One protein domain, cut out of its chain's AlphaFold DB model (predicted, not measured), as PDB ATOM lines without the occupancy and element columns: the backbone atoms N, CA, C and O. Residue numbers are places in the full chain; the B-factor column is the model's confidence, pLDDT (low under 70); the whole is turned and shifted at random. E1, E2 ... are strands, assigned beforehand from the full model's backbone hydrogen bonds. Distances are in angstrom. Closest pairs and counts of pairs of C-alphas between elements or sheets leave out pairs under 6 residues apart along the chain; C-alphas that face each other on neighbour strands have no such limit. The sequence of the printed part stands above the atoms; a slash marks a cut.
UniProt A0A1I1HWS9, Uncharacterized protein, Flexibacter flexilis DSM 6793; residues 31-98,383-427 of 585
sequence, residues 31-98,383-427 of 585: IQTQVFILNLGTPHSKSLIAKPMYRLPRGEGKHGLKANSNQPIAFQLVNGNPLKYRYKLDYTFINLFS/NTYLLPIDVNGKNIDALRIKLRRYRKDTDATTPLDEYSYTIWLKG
ATOM      1  N   ILE A  31       2.232 -50.110 -39.011       80.12
ATOM      2  CA  ILE A  31       1.588 -48.815 -38.794       80.12
ATOM      3  C   ILE A  31       1.208 -48.241 -40.160       80.12
ATOM      4  O   ILE A  31       2.030 -47.677 -40.888       80.12
ATOM      5  N   GLN A  32      -0.070 -48.374 -40.507       88.81
ATOM      6  CA  GLN A  32      -0.614 -47.823 -41.741       88.81
ATOM      7  C   GLN A  32      -0.445 -46.301 -41.750       88.81
ATOM      8  O   GLN A  32      -1.123 -45.582 -41.020       88.81
ATOM      9  N   THR A  33       0.461 -45.818 -42.597       90.62
ATOM     10  CA  THR A  33       0.734 -44.390 -42.781       90.62
ATOM     11  C   THR A  33      -0.062 -43.864 -43.966       90.62
ATOM     12  O   THR A  33      -0.001 -44.414 -45.069       90.62
ATOM     13  N   GLN A  34      -0.797 -42.775 -43.762       93.44
ATOM     14  CA  GLN A  34      -1.523 -42.114 -44.834       93.44
ATOM     15  C   GLN A  34      -0.601 -41.128 -45.558       93.44
ATOM     16  O   GLN A  34      -0.100 -40.175 -44.963       93.44
ATOM     17  N   VAL A  35      -0.389 -41.343 -46.857       93.31
ATOM     18  CA  VAL A  35       0.522 -40.527 -47.671       93.31
ATOM     19  C   VAL A  35      -0.259 -39.515 -48.510       93.31
ATOM     20  O   VAL A  35      -1.174 -39.879 -49.250       93.31
ATOM     21  N   PHE A  36       0.137 -38.248 -48.451       94.19
ATOM     22  CA  PHE A  36      -0.340 -37.192 -49.344       94.19
ATOM     23  C   PHE A  36       0.731 -36.849 -50.378       94.19
ATOM     24  O   PHE A  36       1.900 -36.718 -50.036       94.19
ATOM     25  N   ILE A  37       0.341 -36.692 -51.638       94.94
ATOM     26  CA  ILE A  37       1.226 -36.287 -52.731       94.94
ATOM     27  C   ILE A  37       1.096 -34.778 -52.912       94.94
ATOM     28  O   ILE A  37      -0.010 -34.287 -53.141       94.94
ATOM     29  N   LEU A  38       2.210 -34.056 -52.818       95.25
ATOM     30  CA  LEU A  38       2.289 -32.616 -53.037       95.25
ATOM     31  C   LEU A  38       3.145 -32.330 -54.273       95.25
ATOM     32  O   LEU A  38       4.354 -32.570 -54.265       95.25
ATOM     33  N   ASN A  39       2.522 -31.801 -55.327       95.25
ATOM     34  CA  ASN A  39       3.244 -31.364 -56.521       95.25
ATOM     35  C   ASN A  39       3.896 -29.988 -56.285       95.25
ATOM     36  O   ASN A  39       3.207 -29.003 -56.012       95.25
ATOM     37  N   LEU A  40       5.229 -29.949 -56.377       95.69
ATOM     38  CA  LEU A  40       6.072 -28.771 -56.157       95.69
ATOM     39  C   LEU A  40       6.347 -27.956 -57.431       95.69
ATOM     40  O   LEU A  40       6.785 -26.809 -57.324       95.69
ATOM     41  N   GLY A  41       6.126 -28.537 -58.611       92.38
ATOM     42  CA  GLY A  41       6.362 -27.884 -59.901       92.38
ATOM     43  C   GLY A  41       5.271 -26.872 -60.241       92.38
ATOM     44  O   GLY A  41       5.549 -25.752 -60.658       92.38
ATOM     45  N   THR A  42       4.020 -27.239 -59.965       91.00
ATOM     46  CA  THR A  42       2.834 -26.395 -60.166       91.00
ATOM     47  C   THR A  42       2.018 -26.297 -58.877       91.00
ATOM     48  O   THR A  42       0.907 -26.825 -58.789       91.00
ATOM     49  N   PRO A  43       2.555 -25.668 -57.817       89.75
ATOM     50  CA  PRO A  43       1.837 -25.580 -56.559       89.75
ATOM     51  C   PRO A  43       0.598 -24.686 -56.715       89.75
ATOM     52  O   PRO A  43       0.651 -23.586 -57.260       89.75
ATOM     53  N   HIS A  44      -0.546 -25.175 -56.245       91.38
ATOM     54  CA  HIS A  44      -1.807 -24.438 -56.187       91.38
ATOM     55  C   HIS A  44      -2.682 -25.042 -55.089       91.38
ATOM     56  O   HIS A  44      -2.384 -26.110 -54.570       91.38
ATOM     57  N   SER A  45      -3.826 -24.438 -54.769       84.19
ATOM     58  CA  SER A  45      -4.717 -24.886 -53.677       84.19
ATOM     59  C   SER A  45      -5.229 -26.338 -53.761       84.19
ATOM     60  O   SER A  45      -5.832 -26.830 -52.811       84.19
ATOM     61  N   LYS A  46      -4.990 -27.037 -54.879       84.81
ATOM     62  CA  LYS A  46      -5.379 -28.438 -55.121       84.81
ATOM     63  C   LYS A  46      -4.195 -29.327 -55.535       84.81
ATOM     64  O   LYS A  46      -4.425 -30.441 -55.992       84.81
ATOM     65  N   SER A  47      -2.953 -28.851 -55.418       87.00
ATOM     66  CA  SER A  47      -1.766 -29.649 -55.764       87.00
ATOM     67  C   SER A  47      -1.429 -30.704 -54.704       87.00
ATOM     68  O   SER A  47      -0.610 -31.586 -54.960       87.00
ATOM     69  N   LEU A  48      -2.071 -30.630 -53.530       88.88
ATOM     70  CA  LEU A  48      -2.067 -31.683 -52.524       88.88
ATOM     71  C   LEU A  48      -3.211 -32.662 -52.793       88.88
ATOM     72  O   LEU A  48      -4.382 -32.279 -52.793       88.88
ATOM     73  N   ILE A  49      -2.871 -33.933 -52.980       89.12
ATOM     74  CA  ILE A  49      -3.821 -35.010 -53.263       89.12
ATOM     75  C   ILE A  49      -3.547 -36.153 -52.284       89.12
ATOM     76  O   ILE A  49      -2.396 -36.505 -52.036       89.12
ATOM     77  N   ALA A  50      -4.586 -36.754 -51.705       86.06
ATOM     78  CA  ALA A  50      -4.409 -37.975 -50.923       86.06
ATOM     79  C   ALA A  50      -4.022 -39.121 -51.870       86.06
ATOM     80  O   ALA A  50      -4.748 -39.389 -52.831       86.06
ATOM     81  N   LYS A  51      -2.896 -39.804 -51.619       83.31
ATOM     82  CA  LYS A  51      -2.545 -40.998 -52.395       83.31
ATOM     83  C   LYS A  51      -3.655 -42.025 -52.162       83.31
ATOM     84  O   LYS A  51      -3.958 -42.301 -50.999       83.31
ATOM     85  N   PRO A  52      -4.292 -42.571 -53.213       71.38
ATOM     86  CA  PRO A  52      -5.336 -43.560 -53.021       71.38
ATOM     87  C   PRO A  52      -4.723 -44.781 -52.328       71.38
ATOM     88  O   PRO A  52      -3.967 -45.539 -52.933       71.38
ATOM     89  N   MET A  53      -5.035 -44.960 -51.046       57.16
ATOM     90  CA  MET A  53      -4.909 -46.257 -50.392       57.16
ATOM     91  C   MET A  53      -5.919 -47.164 -51.095       57.16
ATOM     92  O   MET A  53      -7.101 -46.849 -51.072       57.16
ATOM     93  N   TYR A  54      -5.433 -48.185 -51.804       50.78
ATOM     94  CA  TYR A  54      -6.182 -49.311 -52.380       50.78
ATOM     95  C   TYR A  54      -7.689 -49.083 -52.631       50.78
ATOM     96  O   TYR A  54      -8.492 -49.160 -51.711       50.78
ATOM     97  N   ARG A  55      -8.068 -48.866 -53.905       47.25
ATOM     98  CA  ARG A  55      -9.461 -48.840 -54.414       47.25
ATOM     99  C   ARG A  55     -10.469 -48.203 -53.441       47.25
ATOM    100  O   ARG A  55     -11.364 -48.873 -52.934       47.25
ATOM    101  N   LEU A  56     -10.377 -46.888 -53.238       48.06
ATOM    102  CA  LEU A  56     -11.517 -46.157 -52.686       48.06
ATOM    103  C   LEU A  56     -12.729 -46.349 -53.623       48.06
ATOM    104  O   LEU A  56     -12.556 -46.296 -54.847       48.06
ATOM    105  N   PRO A  57     -13.934 -46.608 -53.085       51.38
ATOM    106  CA  PRO A  57     -15.135 -46.788 -53.893       51.38
ATOM    107  C   PRO A  57     -15.336 -45.588 -54.832       51.38
ATOM    108  O   PRO A  57     -15.236 -44.429 -54.424       51.38
ATOM    109  N   ARG A  58     -15.573 -45.878 -56.121       45.75
ATOM    110  CA  ARG A  58     -15.837 -44.881 -57.172       45.75
ATOM    111  C   ARG A  58     -16.999 -43.982 -56.731       45.75
ATOM    112  O   ARG A  58     -18.128 -44.449 -56.664       45.75
ATOM    113  N   GLY A  59     -16.726 -42.709 -56.444       52.12
ATOM    114  CA  GLY A  59     -17.765 -41.729 -56.099       52.12
ATOM    115  C   GLY A  59     -17.280 -40.482 -55.352       52.12
ATOM    116  O   GLY A  59     -17.919 -39.438 -55.421       52.12
ATOM    117  N   GLU A  60     -16.118 -40.527 -54.701       49.00
ATOM    118  CA  GLU A  60     -15.629 -39.442 -53.830       49.00
ATOM    119  C   GLU A  60     -14.871 -38.304 -54.566       49.00
ATOM    120  O   GLU A  60     -13.844 -37.806 -54.109       49.00
ATOM    121  N   GLY A  61     -15.365 -37.850 -55.723       44.53
ATOM    122  CA  GLY A  61     -14.627 -36.977 -56.657       44.53
ATOM    123  C   GLY A  61     -14.355 -35.521 -56.232       44.53
ATOM    124  O   GLY A  61     -13.747 -34.778 -56.999       44.53
ATOM    125  N   LYS A  62     -14.795 -35.063 -55.054       55.81
ATOM    126  CA  LYS A  62     -14.590 -33.666 -54.594       55.81
ATOM    127  C   LYS A  62     -14.378 -33.522 -53.087       55.81
ATOM    128  O   LYS A  62     -14.420 -32.409 -52.560       55.81
ATOM    129  N   HIS A  63     -14.212 -34.620 -52.354       56.06
ATOM    130  CA  HIS A  63     -14.123 -34.517 -50.905       56.06
ATOM    131  C   HIS A  63     -12.760 -33.953 -50.509       56.06
ATOM    132  O   HIS A  63     -11.724 -34.470 -50.910       56.06
ATOM    133  N   GLY A  64     -12.783 -32.846 -49.758       74.62
ATOM    134  CA  GLY A  64     -11.578 -32.154 -49.307       74.62
ATOM    135  C   GLY A  64     -10.586 -33.075 -48.595       74.62
ATOM    136  O   GLY A  64     -10.917 -34.192 -48.206       74.62
ATOM    137  N   LEU A  65      -9.365 -32.580 -48.409       87.56
ATOM    138  CA  LEU A  65      -8.264 -33.298 -47.771       87.56
ATOM    139  C   LEU A  65      -8.681 -33.827 -46.392       87.56
ATOM    140  O   LEU A  65      -8.977 -33.045 -45.485       87.56
ATOM    141  N   LYS A  66      -8.722 -35.154 -46.250       91.06
ATOM    142  CA  LYS A  66      -9.127 -35.853 -45.025       91.06
ATOM    143  C   LYS A  66      -8.070 -36.874 -44.627       91.06
ATOM    144  O   LYS A  66      -7.621 -37.632 -45.486       91.06
ATOM    145  N   ALA A  67      -7.741 -36.946 -43.340       91.81
ATOM    146  CA  ALA A  67      -6.861 -37.977 -42.796       91.81
ATOM    147  C   ALA A  67      -7.461 -38.679 -41.581       91.81
ATOM    148  O   ALA A  67      -8.209 -38.069 -40.823       91.81
ATOM    149  N   ASN A  68      -7.145 -39.956 -41.395       92.88
ATOM    150  CA  ASN A  68      -7.519 -40.677 -40.184       92.88
ATOM    151  C   ASN A  68      -6.654 -40.217 -39.002       92.88
ATOM    152  O   ASN A  68      -5.434 -40.183 -39.106       92.88
ATOM    153  N   SER A  69      -7.262 -39.891 -37.860       91.19
ATOM    154  CA  SER A  69      -6.523 -39.409 -36.686       91.19
ATOM    155  C   SER A  69      -5.693 -40.495 -36.003       91.19
ATOM    156  O   SER A  69      -4.864 -40.171 -35.170       91.19
ATOM    157  N   ASN A  70      -5.957 -41.773 -36.282       90.69
ATOM    158  CA  ASN A  70      -5.228 -42.914 -35.723       90.69
ATOM    159  C   ASN A  70      -4.087 -43.398 -36.636       90.69
ATOM    160  O   ASN A  70      -3.485 -44.426 -36.347       90.69
ATOM    161  N   GLN A  71      -3.818 -42.696 -37.740       92.06
ATOM    162  CA  GLN A  71      -2.767 -43.040 -38.694       92.06
ATOM    163  C   GLN A  71      -1.764 -41.885 -38.786       92.06
ATOM    164  O   GLN A  71      -2.186 -40.728 -38.881       92.06
ATOM    165  N   PRO A  72      -0.449 -42.163 -38.792       93.06
ATOM    166  CA  PRO A  72       0.544 -41.148 -39.105       93.06
ATOM    167  C   PRO A  72       0.320 -40.580 -40.508       93.06
ATOM    168  O   PRO A  72      -0.115 -41.288 -41.422       93.06
ATOM    169  N   ILE A  73       0.646 -39.303 -40.683       93.88
ATOM    170  CA  ILE A  73       0.494 -38.596 -41.958       93.88
ATOM    171  C   ILE A  73       1.875 -38.334 -42.545       93.88
ATOM    172  O   ILE A  73       2.677 -37.647 -41.926       93.88
ATOM    173  N   ALA A  74       2.144 -38.816 -43.754       94.25
ATOM    174  CA  ALA A  74       3.384 -38.533 -44.476       94.25
ATOM    175  C   ALA A  74       3.113 -37.772 -45.778       94.25
ATOM    176  O   ALA A  74       2.013 -37.818 -46.337       94.25
ATOM    177  N   PHE A  75       4.141 -37.097 -46.288       94.25
ATOM    178  CA  PHE A  75       4.076 -36.358 -47.545       94.25
ATOM    179  C   PHE A  75       5.082 -36.915 -48.545       94.25
ATOM    180  O   PHE A  75       6.259 -37.062 -48.229       94.25
ATOM    181  N   GLN A  76       4.611 -37.196 -49.756       95.44
ATOM    182  CA  GLN A  76       5.422 -37.458 -50.934       95.44
ATOM    183  C   GLN A  76       5.478 -36.174 -51.759       95.44
ATOM    184  O   GLN A  76       4.467 -35.716 -52.289       95.44
ATOM    185  N   LEU A  77       6.660 -35.593 -51.871       95.62
ATOM    186  CA  LEU A  77       6.916 -34.403 -52.665       95.62
ATOM    187  C   LEU A  77       7.315 -34.826 -54.075       95.62
ATOM    188  O   LEU A  77       8.172 -35.700 -54.218       95.62
ATOM    189  N   VAL A  78       6.696 -34.230 -55.096       95.44
ATOM    190  CA  VAL A  78       6.931 -34.599 -56.502       95.44
ATOM    191  C   VAL A  78       7.176 -33.384 -57.386       95.44
ATOM    192  O   VAL A  78       6.673 -32.295 -57.104       95.44
ATOM    193  N   ASN A  79       7.911 -33.587 -58.482       94.50
ATOM    194  CA  ASN A  79       8.134 -32.601 -59.551       94.50
ATOM    195  C   ASN A  79       8.769 -31.275 -59.086       94.50
ATOM    196  O   ASN A  79       8.531 -30.230 -59.689       94.50
ATOM    197  N   GLY A  80       9.554 -31.290 -58.007       95.38
ATOM    198  CA  GLY A  80      10.293 -30.105 -57.569       95.38
ATOM    199  C   GLY A  80      11.515 -29.843 -58.447       95.38
ATOM    200  O   GLY A  80      12.207 -30.781 -58.832       95.38
ATOM    201  N   ASN A  81      11.803 -28.569 -58.727       96.50
ATOM    202  CA  ASN A  81      13.032 -28.156 -59.401       96.50
ATOM    203  C   ASN A  81      13.979 -27.431 -58.419       96.50
ATOM    204  O   ASN A  81      13.853 -26.214 -58.228       96.50
ATOM    205  N   PRO A  82      14.951 -28.134 -57.804       96.38
ATOM    206  CA  PRO A  82      15.891 -27.528 -56.859       96.38
ATOM    207  C   PRO A  82      16.999 -26.684 -57.518       96.38
ATOM    208  O   PRO A  82      17.843 -26.094 -56.824       96.38
ATOM    209  N   LEU A  83      17.036 -26.632 -58.856       95.50
ATOM    210  CA  LEU A  83      17.934 -25.750 -59.606       95.50
ATOM    211  C   LEU A  83      17.400 -24.316 -59.617       95.50
ATOM    212  O   LEU A  83      18.174 -23.383 -59.414       95.50
ATOM    213  N   LYS A  84      16.083 -24.161 -59.777       96.12
ATOM    214  CA  LYS A  84      15.399 -22.861 -59.796       96.12
ATOM    215  C   LYS A  84      14.957 -22.398 -58.410       96.12
ATOM    216  O   LYS A  84      15.061 -21.214 -58.078       96.12
ATOM    217  N   TYR A  85      14.470 -23.332 -57.591       97.19
ATOM    218  CA  TYR A  85      13.771 -23.014 -56.353       97.19
ATOM    219  C   TYR A  85      14.381 -23.668 -55.115       97.19
ATOM    220  O   TYR A  85      14.944 -24.759 -55.158       97.19
ATOM    221  N   ARG A  86      14.196 -23.008 -53.971       96.50
ATOM    222  CA  ARG A  86      14.275 -23.626 -52.644       96.50
ATOM    223  C   ARG A  86      12.858 -23.783 -52.115       96.50
ATOM    224  O   ARG A  86      12.066 -22.839 -52.170       96.50
ATOM    225  N   TYR A  87      12.544 -24.955 -51.584       96.62
ATOM    226  CA  TYR A  87      11.227 -25.250 -51.035       96.62
ATOM    227  C   TYR A  87      11.313 -25.333 -49.520       96.62
ATOM    228  O   TYR A  87      12.226 -25.952 -48.973       96.62
ATOM    229  N   LYS A  88      10.352 -24.719 -48.841       95.31
ATOM    230  CA  LYS A  88      10.188 -24.816 -47.396       95.31
ATOM    231  C   LYS A  88       8.788 -25.329 -47.118       95.31
ATOM    232  O   LYS A  88       7.818 -24.686 -47.517       95.31
ATOM    233  N   LEU A  89       8.693 -26.479 -46.464       94.00
ATOM    234  CA  LEU A  89       7.427 -26.969 -45.936       94.00
ATOM    235  C   LEU A  89       7.391 -26.625 -44.452       94.00
ATOM    236  O   LEU A  89       8.230 -27.067 -43.669       94.00
ATOM    237  N   ASP A  90       6.459 -25.747 -44.111       91.88
ATOM    238  CA  ASP A  90       6.284 -25.127 -42.809       91.88
ATOM    239  C   ASP A  90       7.539 -24.389 -42.342       91.88
ATOM    240  O   ASP A  90       7.774 -23.236 -42.736       91.88
ATOM    241  N   TYR A  91       8.357 -25.054 -41.530       84.50
ATOM    242  CA  TYR A  91       9.574 -24.500 -40.948       84.50
ATOM    243  C   TYR A  91      10.852 -25.145 -41.485       84.50
ATOM    244  O   TYR A  91      11.928 -24.584 -41.286       84.50
ATOM    245  N   THR A  92      10.740 -26.232 -42.249       90.12
ATOM    246  CA  THR A  92      11.887 -27.034 -42.679       90.12
ATOM    247  C   THR A  92      12.130 -26.864 -44.174       90.12
ATOM    248  O   THR A  92      11.217 -27.002 -44.992       90.12
ATOM    249  N   PHE A  93      13.371 -26.546 -44.547       93.19
ATOM    250  CA  PHE A  93      13.775 -26.576 -45.949       93.19
ATOM    251  C   PHE A  93      13.835 -28.018 -46.439       93.19
ATOM    252  O   PHE A  93      14.390 -28.894 -45.782       93.19
ATOM    253  N   ILE A  94      13.251 -28.248 -47.605       94.25
ATOM    254  CA  ILE A  94      13.233 -29.559 -48.236       94.25
ATOM    255  C   ILE A  94      14.539 -29.722 -49.007       94.25
ATOM    256  O   ILE A  94      14.844 -28.920 -49.895       94.25
ATOM    257  N   ASN A  95      15.282 -30.783 -48.700       94.25
ATOM    258  CA  ASN A  95      16.381 -31.227 -49.541       94.25
ATOM    259  C   ASN A  95      15.838 -32.177 -50.617       94.25
ATOM    260  O   ASN A  95      15.335 -33.249 -50.294       94.25
ATOM    261  N   LEU A  96      15.930 -31.767 -51.883       94.62
ATOM    262  CA  LEU A  96      15.565 -32.591 -53.040       94.62
ATOM    263  C   LEU A  96      16.793 -33.250 -53.682       94.62
ATOM    264  O   LEU A  96      16.702 -33.711 -54.811       94.62
ATOM    265  N   PHE A  97      17.944 -33.262 -53.010       93.00
ATOM    266  CA  PHE A  97      19.140 -33.958 -53.472       93.00
ATOM    267  C   PHE A  97      19.356 -35.230 -52.644       93.00
ATOM    268  O   PHE A  97      19.313 -35.189 -51.413       93.00
ATOM    269  N   SER A  98      19.595 -36.355 -53.314       89.31
ATOM    270  CA  SER A  98      20.049 -37.593 -52.692       89.31
ATOM    271  C   SER A  98      21.501 -37.462 -52.253       89.31
ATOM    272  O   SER A  98      22.262 -36.663 -52.804       89.31
ATOM    273  N   ASN A 383      11.092 -37.783 -56.360       92.81
ATOM    274  CA  ASN A 383      10.183 -38.187 -55.298       92.81
ATOM    275  C   ASN A 383      10.933 -38.146 -53.967       92.81
ATOM    276  O   ASN A 383      11.863 -38.927 -53.773       92.81
ATOM    277  N   THR A 384      10.494 -37.296 -53.044       93.50
ATOM    278  CA  THR A 384      11.062 -37.225 -51.691       93.50
ATOM    279  C   THR A 384       9.956 -37.465 -50.675       93.50
ATOM    280  O   THR A 384       8.898 -36.840 -50.741       93.50
ATOM    281  N   TYR A 385      10.186 -38.381 -49.738       92.69
ATOM    282  CA  TYR A 385       9.265 -38.650 -48.639       92.69
ATOM    283  C   TYR A 385       9.698 -37.882 -47.397       92.69
ATOM    284  O   TYR A 385      10.867 -37.910 -47.017       92.69
ATOM    285  N   LEU A 386       8.747 -37.207 -46.761       90.88
ATOM    286  CA  LEU A 386       8.954 -36.607 -45.450       90.88
ATOM    287  C   LEU A 386       8.631 -37.608 -44.344       90.88
ATOM    288  O   LEU A 386       7.821 -38.519 -44.534       90.88
ATOM    289  N   LEU A 387       9.247 -37.397 -43.181       89.12
ATOM    290  CA  LEU A 387       8.957 -38.185 -41.990       89.12
ATOM    291  C   LEU A 387       7.463 -38.095 -41.635       89.12
ATOM    292  O   LEU A 387       6.869 -37.016 -41.758       89.12
ATOM    293  N   PRO A 388       6.847 -39.206 -41.195       91.00
ATOM    294  CA  PRO A 388       5.463 -39.189 -40.758       91.00
ATOM    295  C   PRO A 388       5.259 -38.242 -39.570       91.00
ATOM    296  O   PRO A 388       6.014 -38.249 -38.601       91.00
ATOM    297  N   ILE A 389       4.192 -37.454 -39.633       91.75
ATOM    298  CA  ILE A 389       3.701 -36.632 -38.535       91.75
ATOM    299  C   ILE A 389       2.709 -37.474 -37.750       91.75
ATOM    300  O   ILE A 389       1.652 -37.854 -38.267       91.75
ATOM    301  N   ASP A 390       3.036 -37.734 -36.490       92.25
ATOM    302  CA  ASP A 390       2.106 -38.393 -35.587       92.25
ATOM    303  C   ASP A 390       1.013 -37.417 -35.136       92.25
ATOM    304  O   ASP A 390       1.281 -36.369 -34.534       92.25
ATOM    305  N   VAL A 391      -0.233 -37.761 -35.448       91.44
ATOM    306  CA  VAL A 391      -1.443 -37.039 -35.032       91.44
ATOM    307  C   VAL A 391      -2.287 -37.850 -34.047       91.44
ATOM    308  O   VAL A 391      -3.322 -37.362 -33.584       91.44
ATOM    309  N   ASN A 392      -1.855 -39.068 -33.708       90.75
ATOM    310  CA  ASN A 392      -2.598 -39.967 -32.844       90.75
ATOM    311  C   ASN A 392      -2.687 -39.425 -31.413       90.75
ATOM    312  O   ASN A 392      -1.765 -38.801 -30.894       90.75
ATOM    313  N   GLY A 393      -3.852 -39.595 -30.786       87.12
ATOM    314  CA  GLY A 393      -4.139 -39.104 -29.432       87.12
ATOM    315  C   GLY A 393      -4.213 -37.577 -29.274       87.12
ATOM    316  O   GLY A 393      -4.715 -37.092 -28.259       87.12
ATOM    317  N   LYS A 394      -3.783 -36.787 -30.266       89.88
ATOM    318  CA  LYS A 394      -3.794 -35.323 -30.176       89.88
ATOM    319  C   LYS A 394      -5.215 -34.784 -30.333       89.88
ATOM    320  O   LYS A 394      -5.947 -35.139 -31.257       89.88
ATOM    321  N   ASN A 395      -5.609 -33.859 -29.455       90.38
ATOM    322  CA  ASN A 395      -6.915 -33.200 -29.528       90.38
ATOM    323  C   ASN A 395      -6.948 -32.099 -30.609       90.38
ATOM    324  O   ASN A 395      -7.177 -30.935 -30.298       90.38
ATOM    325  N   ILE A 396      -6.676 -32.450 -31.865       92.50
ATOM    326  CA  ILE A 396      -6.648 -31.525 -33.006       92.50
ATOM    327  C   ILE A 396      -7.750 -31.865 -34.014       92.50
ATOM    328  O   ILE A 396      -8.195 -33.012 -34.106       92.50
ATOM    329  N   ASP A 397      -8.232 -30.852 -34.732       91.81
ATOM    330  CA  ASP A 397      -9.294 -30.996 -35.741       91.81
ATOM    331  C   ASP A 397      -8.735 -31.086 -37.160       91.81
ATOM    332  O   ASP A 397      -9.310 -31.745 -38.028       91.81
ATOM    333  N   ALA A 398      -7.625 -30.392 -37.398       94.44
ATOM    334  CA  ALA A 398      -6.981 -30.337 -38.693       94.44
ATOM    335  C   ALA A 398      -5.471 -30.138 -38.549       94.44
ATOM    336  O   ALA A 398      -4.993 -29.497 -37.608       94.44
ATOM    337  N   LEU A 399      -4.741 -30.657 -39.529       94.31
ATOM    338  CA  LEU A 399      -3.331 -30.372 -39.755       94.31
ATOM    339  C   LEU A 399      -3.237 -29.321 -40.862       94.31
ATOM    340  O   LEU A 399      -3.769 -29.530 -41.956       94.31
ATOM    341  N   ARG A 400      -2.583 -28.191 -40.589       94.75
ATOM    342  CA  ARG A 400      -2.320 -27.165 -41.601       94.75
ATOM    343  C   ARG A 400      -0.846 -27.190 -41.957       94.75
ATOM    344  O   ARG A 400      -0.015 -26.980 -41.086       94.75
ATOM    345  N   ILE A 401      -0.558 -27.401 -43.234       94.81
ATOM    346  CA  ILE A 401       0.795 -27.316 -43.781       94.81
ATOM    347  C   ILE A 401       0.911 -26.100 -44.697       94.81
ATOM    348  O   ILE A 401      -0.050 -25.719 -45.378       94.81
ATOM    349  N   LYS A 402       2.082 -25.472 -44.709       95.94
ATOM    350  CA  LYS A 402       2.398 -24.307 -45.535       95.94
ATOM    351  C   LYS A 402       3.573 -24.611 -46.446       95.94
ATOM    352  O   LYS A 402       4.688 -24.787 -45.978       95.94
ATOM    353  N   LEU A 403       3.351 -24.618 -47.753       96.31
ATOM    354  CA  LEU A 403       4.430 -24.679 -48.731       96.31
ATOM    355  C   LEU A 403       4.850 -23.260 -49.104       96.31
ATOM    356  O   LEU A 403       4.026 -22.471 -49.560       96.31
ATOM    357  N   ARG A 404       6.138 -22.962 -48.966       96.69
ATOM    358  CA  ARG A 404       6.755 -21.725 -49.442       96.69
ATOM    359  C   ARG A 404       7.810 -22.037 -50.487       96.69
ATOM    360  O   ARG A 404       8.643 -22.925 -50.289       96.69
ATOM    361  N   ARG A 405       7.786 -21.283 -51.581       96.38
ATOM    362  CA  ARG A 405       8.752 -21.386 -52.677       96.38
ATOM    363  C   ARG A 405       9.618 -20.134 -52.699       96.38
ATOM    364  O   ARG A 405       9.089 -19.033 -52.675       96.38
ATOM    365  N   TYR A 406      10.934 -20.296 -52.751       96.56
ATOM    366  CA  TYR A 406      11.902 -19.199 -52.828       96.56
ATOM    367  C   TYR A 406      12.706 -19.332 -54.113       96.56
ATOM    368  O   TYR A 406      13.126 -20.438 -54.459       96.56
ATOM    369  N   ARG A 407      12.959 -18.220 -54.804       96.06
ATOM    370  CA  ARG A 407      13.913 -18.202 -55.919       96.06
ATOM    371  C   ARG A 407      15.332 -18.421 -55.379       96.06
ATOM    372  O   ARG A 407      15.643 -18.002 -54.263       96.06
ATOM    373  N   LYS A 408      16.165 -19.155 -56.120       92.81
ATOM    374  CA  LYS A 408      17.547 -19.466 -55.710       92.81
ATOM    375  C   LYS A 408      18.553 -18.398 -56.144       92.81
ATOM    376  O   LYS A 408      19.581 -18.245 -55.502       92.81
ATOM    377  N   ASP A 409      18.244 -17.677 -57.217       90.19
ATOM    378  CA  ASP A 409      19.042 -16.571 -57.764       90.19
ATOM    379  C   ASP A 409      18.855 -15.255 -56.999       90.19
ATOM    380  O   ASP A 409      19.640 -14.326 -57.172       90.19
ATOM    381  N   THR A 410      17.837 -15.173 -56.146       86.56
ATOM    382  CA  THR A 410      17.647 -14.054 -55.235       86.56
ATOM    383  C   THR A 410      18.022 -14.481 -53.819       86.56
ATOM    384  O   THR A 410      17.549 -15.497 -53.307       86.56
ATOM    385  N   ASP A 411      18.797 -13.651 -53.120       83.12
ATOM    386  CA  ASP A 411      18.982 -13.748 -51.661       83.12
ATOM    387  C   ASP A 411      17.693 -13.365 -50.898       83.12
ATOM    388  O   ASP A 411      17.723 -12.879 -49.768       83.12
ATOM    389  N   ALA A 412      16.526 -13.549 -51.525       84.81
ATOM    390  CA  ALA A 412      15.246 -13.155 -50.983       84.81
ATOM    391  C   ALA A 412      14.934 -13.975 -49.730       84.81
ATOM    392  O   ALA A 412      14.851 -15.206 -49.747       84.81
ATOM    393  N   THR A 413      14.717 -13.254 -48.636       89.44
ATOM    394  CA  THR A 413      14.138 -13.779 -47.399       89.44
ATOM    395  C   THR A 413      12.619 -13.928 -47.510       89.44
ATOM    396  O   THR A 413      12.004 -14.644 -46.718       89.44
ATOM    397  N   THR A 414      12.012 -13.288 -48.511       93.50
ATOM    398  CA  THR A 414      10.588 -13.363 -48.816       93.50
ATOM    399  C   THR A 414      10.292 -14.529 -49.764       93.50
ATOM    400  O   THR A 414      11.006 -14.725 -50.752       93.50
ATOM    401  N   PRO A 415       9.260 -15.343 -49.476       95.44
ATOM    402  CA  PRO A 415       8.835 -16.381 -50.405       95.44
ATOM    403  C   PRO A 415       8.269 -15.738 -51.676       95.44
ATOM    404  O   PRO A 415       7.571 -14.729 -51.604       95.44
ATOM    405  N   LEU A 416       8.561 -16.343 -52.828       95.00
ATOM    406  CA  LEU A 416       7.929 -16.013 -54.105       95.00
ATOM    407  C   LEU A 416       6.429 -16.310 -54.031       95.00
ATOM    408  O   LEU A 416       5.618 -15.463 -54.378       95.00
ATOM    409  N   ASP A 417       6.089 -17.492 -53.508       95.00
ATOM    410  CA  ASP A 417       4.714 -17.956 -53.343       95.00
ATOM    411  C   ASP A 417       4.549 -18.684 -51.999       95.00
ATOM    412  O   ASP A 417       5.457 -19.397 -51.549       95.00
ATOM    413  N   GLU A 418       3.373 -18.548 -51.381       95.88
ATOM    414  CA  GLU A 418       2.959 -19.291 -50.184       95.88
ATOM    415  C   GLU A 418       1.600 -19.967 -50.425       95.88
ATOM    416  O   GLU A 418       0.626 -19.325 -50.814       95.88
ATOM    417  N   TYR A 419       1.522 -21.267 -50.137       95.56
ATOM    418  CA  TYR A 419       0.302 -22.065 -50.246       95.56
ATOM    419  C   TYR A 419       0.017 -22.753 -48.920       95.56
ATOM    420  O   TYR A 419       0.907 -23.369 -48.337       95.56
ATOM    421  N   SER A 420      -1.229 -22.692 -48.449       95.19
ATOM    422  CA  SER A 420      -1.645 -23.366 -47.220       95.19
ATOM    423  C   SER A 420      -2.669 -24.454 -47.513       95.19
ATOM    424  O   SER A 420      -3.698 -24.200 -48.137       95.19
ATOM    425  N   TYR A 421      -2.398 -25.660 -47.021       94.69
ATOM    426  CA  TYR A 421      -3.280 -26.812 -47.155       94.69
ATOM    427  C   TYR A 421      -3.779 -27.218 -45.777       94.69
ATOM    428  O   TYR A 421      -2.994 -27.355 -44.842       94.69
ATOM    429  N   THR A 422      -5.090 -27.407 -45.648       93.88
ATOM    430  CA  THR A 422      -5.723 -27.848 -44.399       93.88
ATOM    431  C   THR A 422      -6.280 -29.252 -44.590       93.88
ATOM    432  O   THR A 422      -7.183 -29.460 -45.401       93.88
ATOM    433  N   ILE A 423      -5.734 -30.206 -43.842       94.12
ATOM    434  CA  ILE A 423      -6.121 -31.617 -43.844       94.12
ATOM    435  C   ILE A 423      -7.006 -31.857 -42.624       94.12
ATOM    436  O   ILE A 423      -6.543 -31.775 -41.488       94.12
ATOM    437  N   TRP A 424      -8.285 -32.145 -42.848       93.75
ATOM    438  CA  TRP A 424      -9.245 -32.399 -41.775       93.75
ATOM    439  C   TRP A 424      -9.092 -33.813 -41.229       93.75
ATOM    440  O   TRP A 424      -9.086 -34.781 -41.989       93.75
ATOM    441  N   LEU A 425      -9.019 -33.948 -39.910       94.31
ATOM    442  CA  LEU A 425      -8.903 -35.254 -39.276       94.31
ATOM    443  C   LEU A 425     -10.284 -35.898 -39.088       94.31
ATOM    444  O   LEU A 425     -11.260 -35.237 -38.724       94.31
ATOM    445  N   LYS A 426     -10.362 -37.206 -39.331       94.19
ATOM    446  CA  LYS A 426     -11.531 -38.058 -39.087       94.19
ATOM    447  C   LYS A 426     -11.148 -39.210 -38.158       94.19
ATOM    448  O   LYS A 426     -10.011 -39.664 -38.177       94.19
ATOM    449  N   GLY A 427     -12.100 -39.702 -37.378       92.88
ATOM    450  CA  GLY A 427     -11.874 -40.765 -36.403       92.88
ATOM    451  C   GLY A 427     -11.343 -40.277 -35.050       92.88
ATOM    452  O   GLY A 427     -10.939 -39.128 -34.870       92.88
TER     453      GLY A 427
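What this domain is: This is residues 31 to 98 and 383 to 427 of the 585 residues of an uncharacterized protein of Flexibacter flexilis DSM 6793 (UniProt A0A1I1HWS9). Two sheets of four strands make a sandwich, only partly face to face: the small sheet E2, E1, E4, E6 covers part of a curled sheet E3, E8, E7, E5, in which E7 and E8 form a long hairpin. Residues 54 to 63 stick out as a free loop. The printed part has 113 residues with eight named strands, E1 to E8 along the chain, and no named helix; both sheets are mixed. The class is all strand, with under half of the residues, 46, in named strands. The whole is compact, with a radius of gyration of the C-alphas of 14.9 A and spans of 44 by 31 by 26 A.

Where its parts are: E1, residues 34 to 39, begins with C-alpha 34 at (-1.523, -42.114, -44.834) and is 16.6 A long. E2 is residues 48 to 50, E3 residues 66 to 68, E4 residues 73 to 78, 16.4 A, and E5 residues 85 to 89. After the cut come E6, residues 383 to 385, E7, residues 398 to 407, 29.7 A, and E8, residues 417 to 426, 29.5 A, ending with C-alpha 426 at (-11.531, -38.058, -39.087).

How they stand to each other: Within hydrogen-bond range are N 37 and O 49, 2.8 A, in the hairpin E1 and E2; N 36 and O 74, 2.9 A, between parallel E1 and E4; and N 77 and O 384, 2.8 A, between antiparallel E4 and E6. In the strongly twisted second sheet, so are N 67 and O 424, 2.9 A, between parallel E3 and E8; N 88 and O 404, 2.9 A, between antiparallel E5 and E7; and N 401 and O 421, 2.9 A, in the hairpin E7 and E8. Between the sheets, the closest C-alphas of E1 and E3 are those of Gln 34 and Ala 67, 7.1 A.

The domain as a whole: The C-alphas farthest apart, of Pro 57 and Asp 411, are 47.5 A apart. Residues 99 to 382 are not printed, with 10.2 A between C-alphas 98 and 383. The links E2 to E3 and E6 to E7 are long. Residues 53 to 63 have pLDDT under 70.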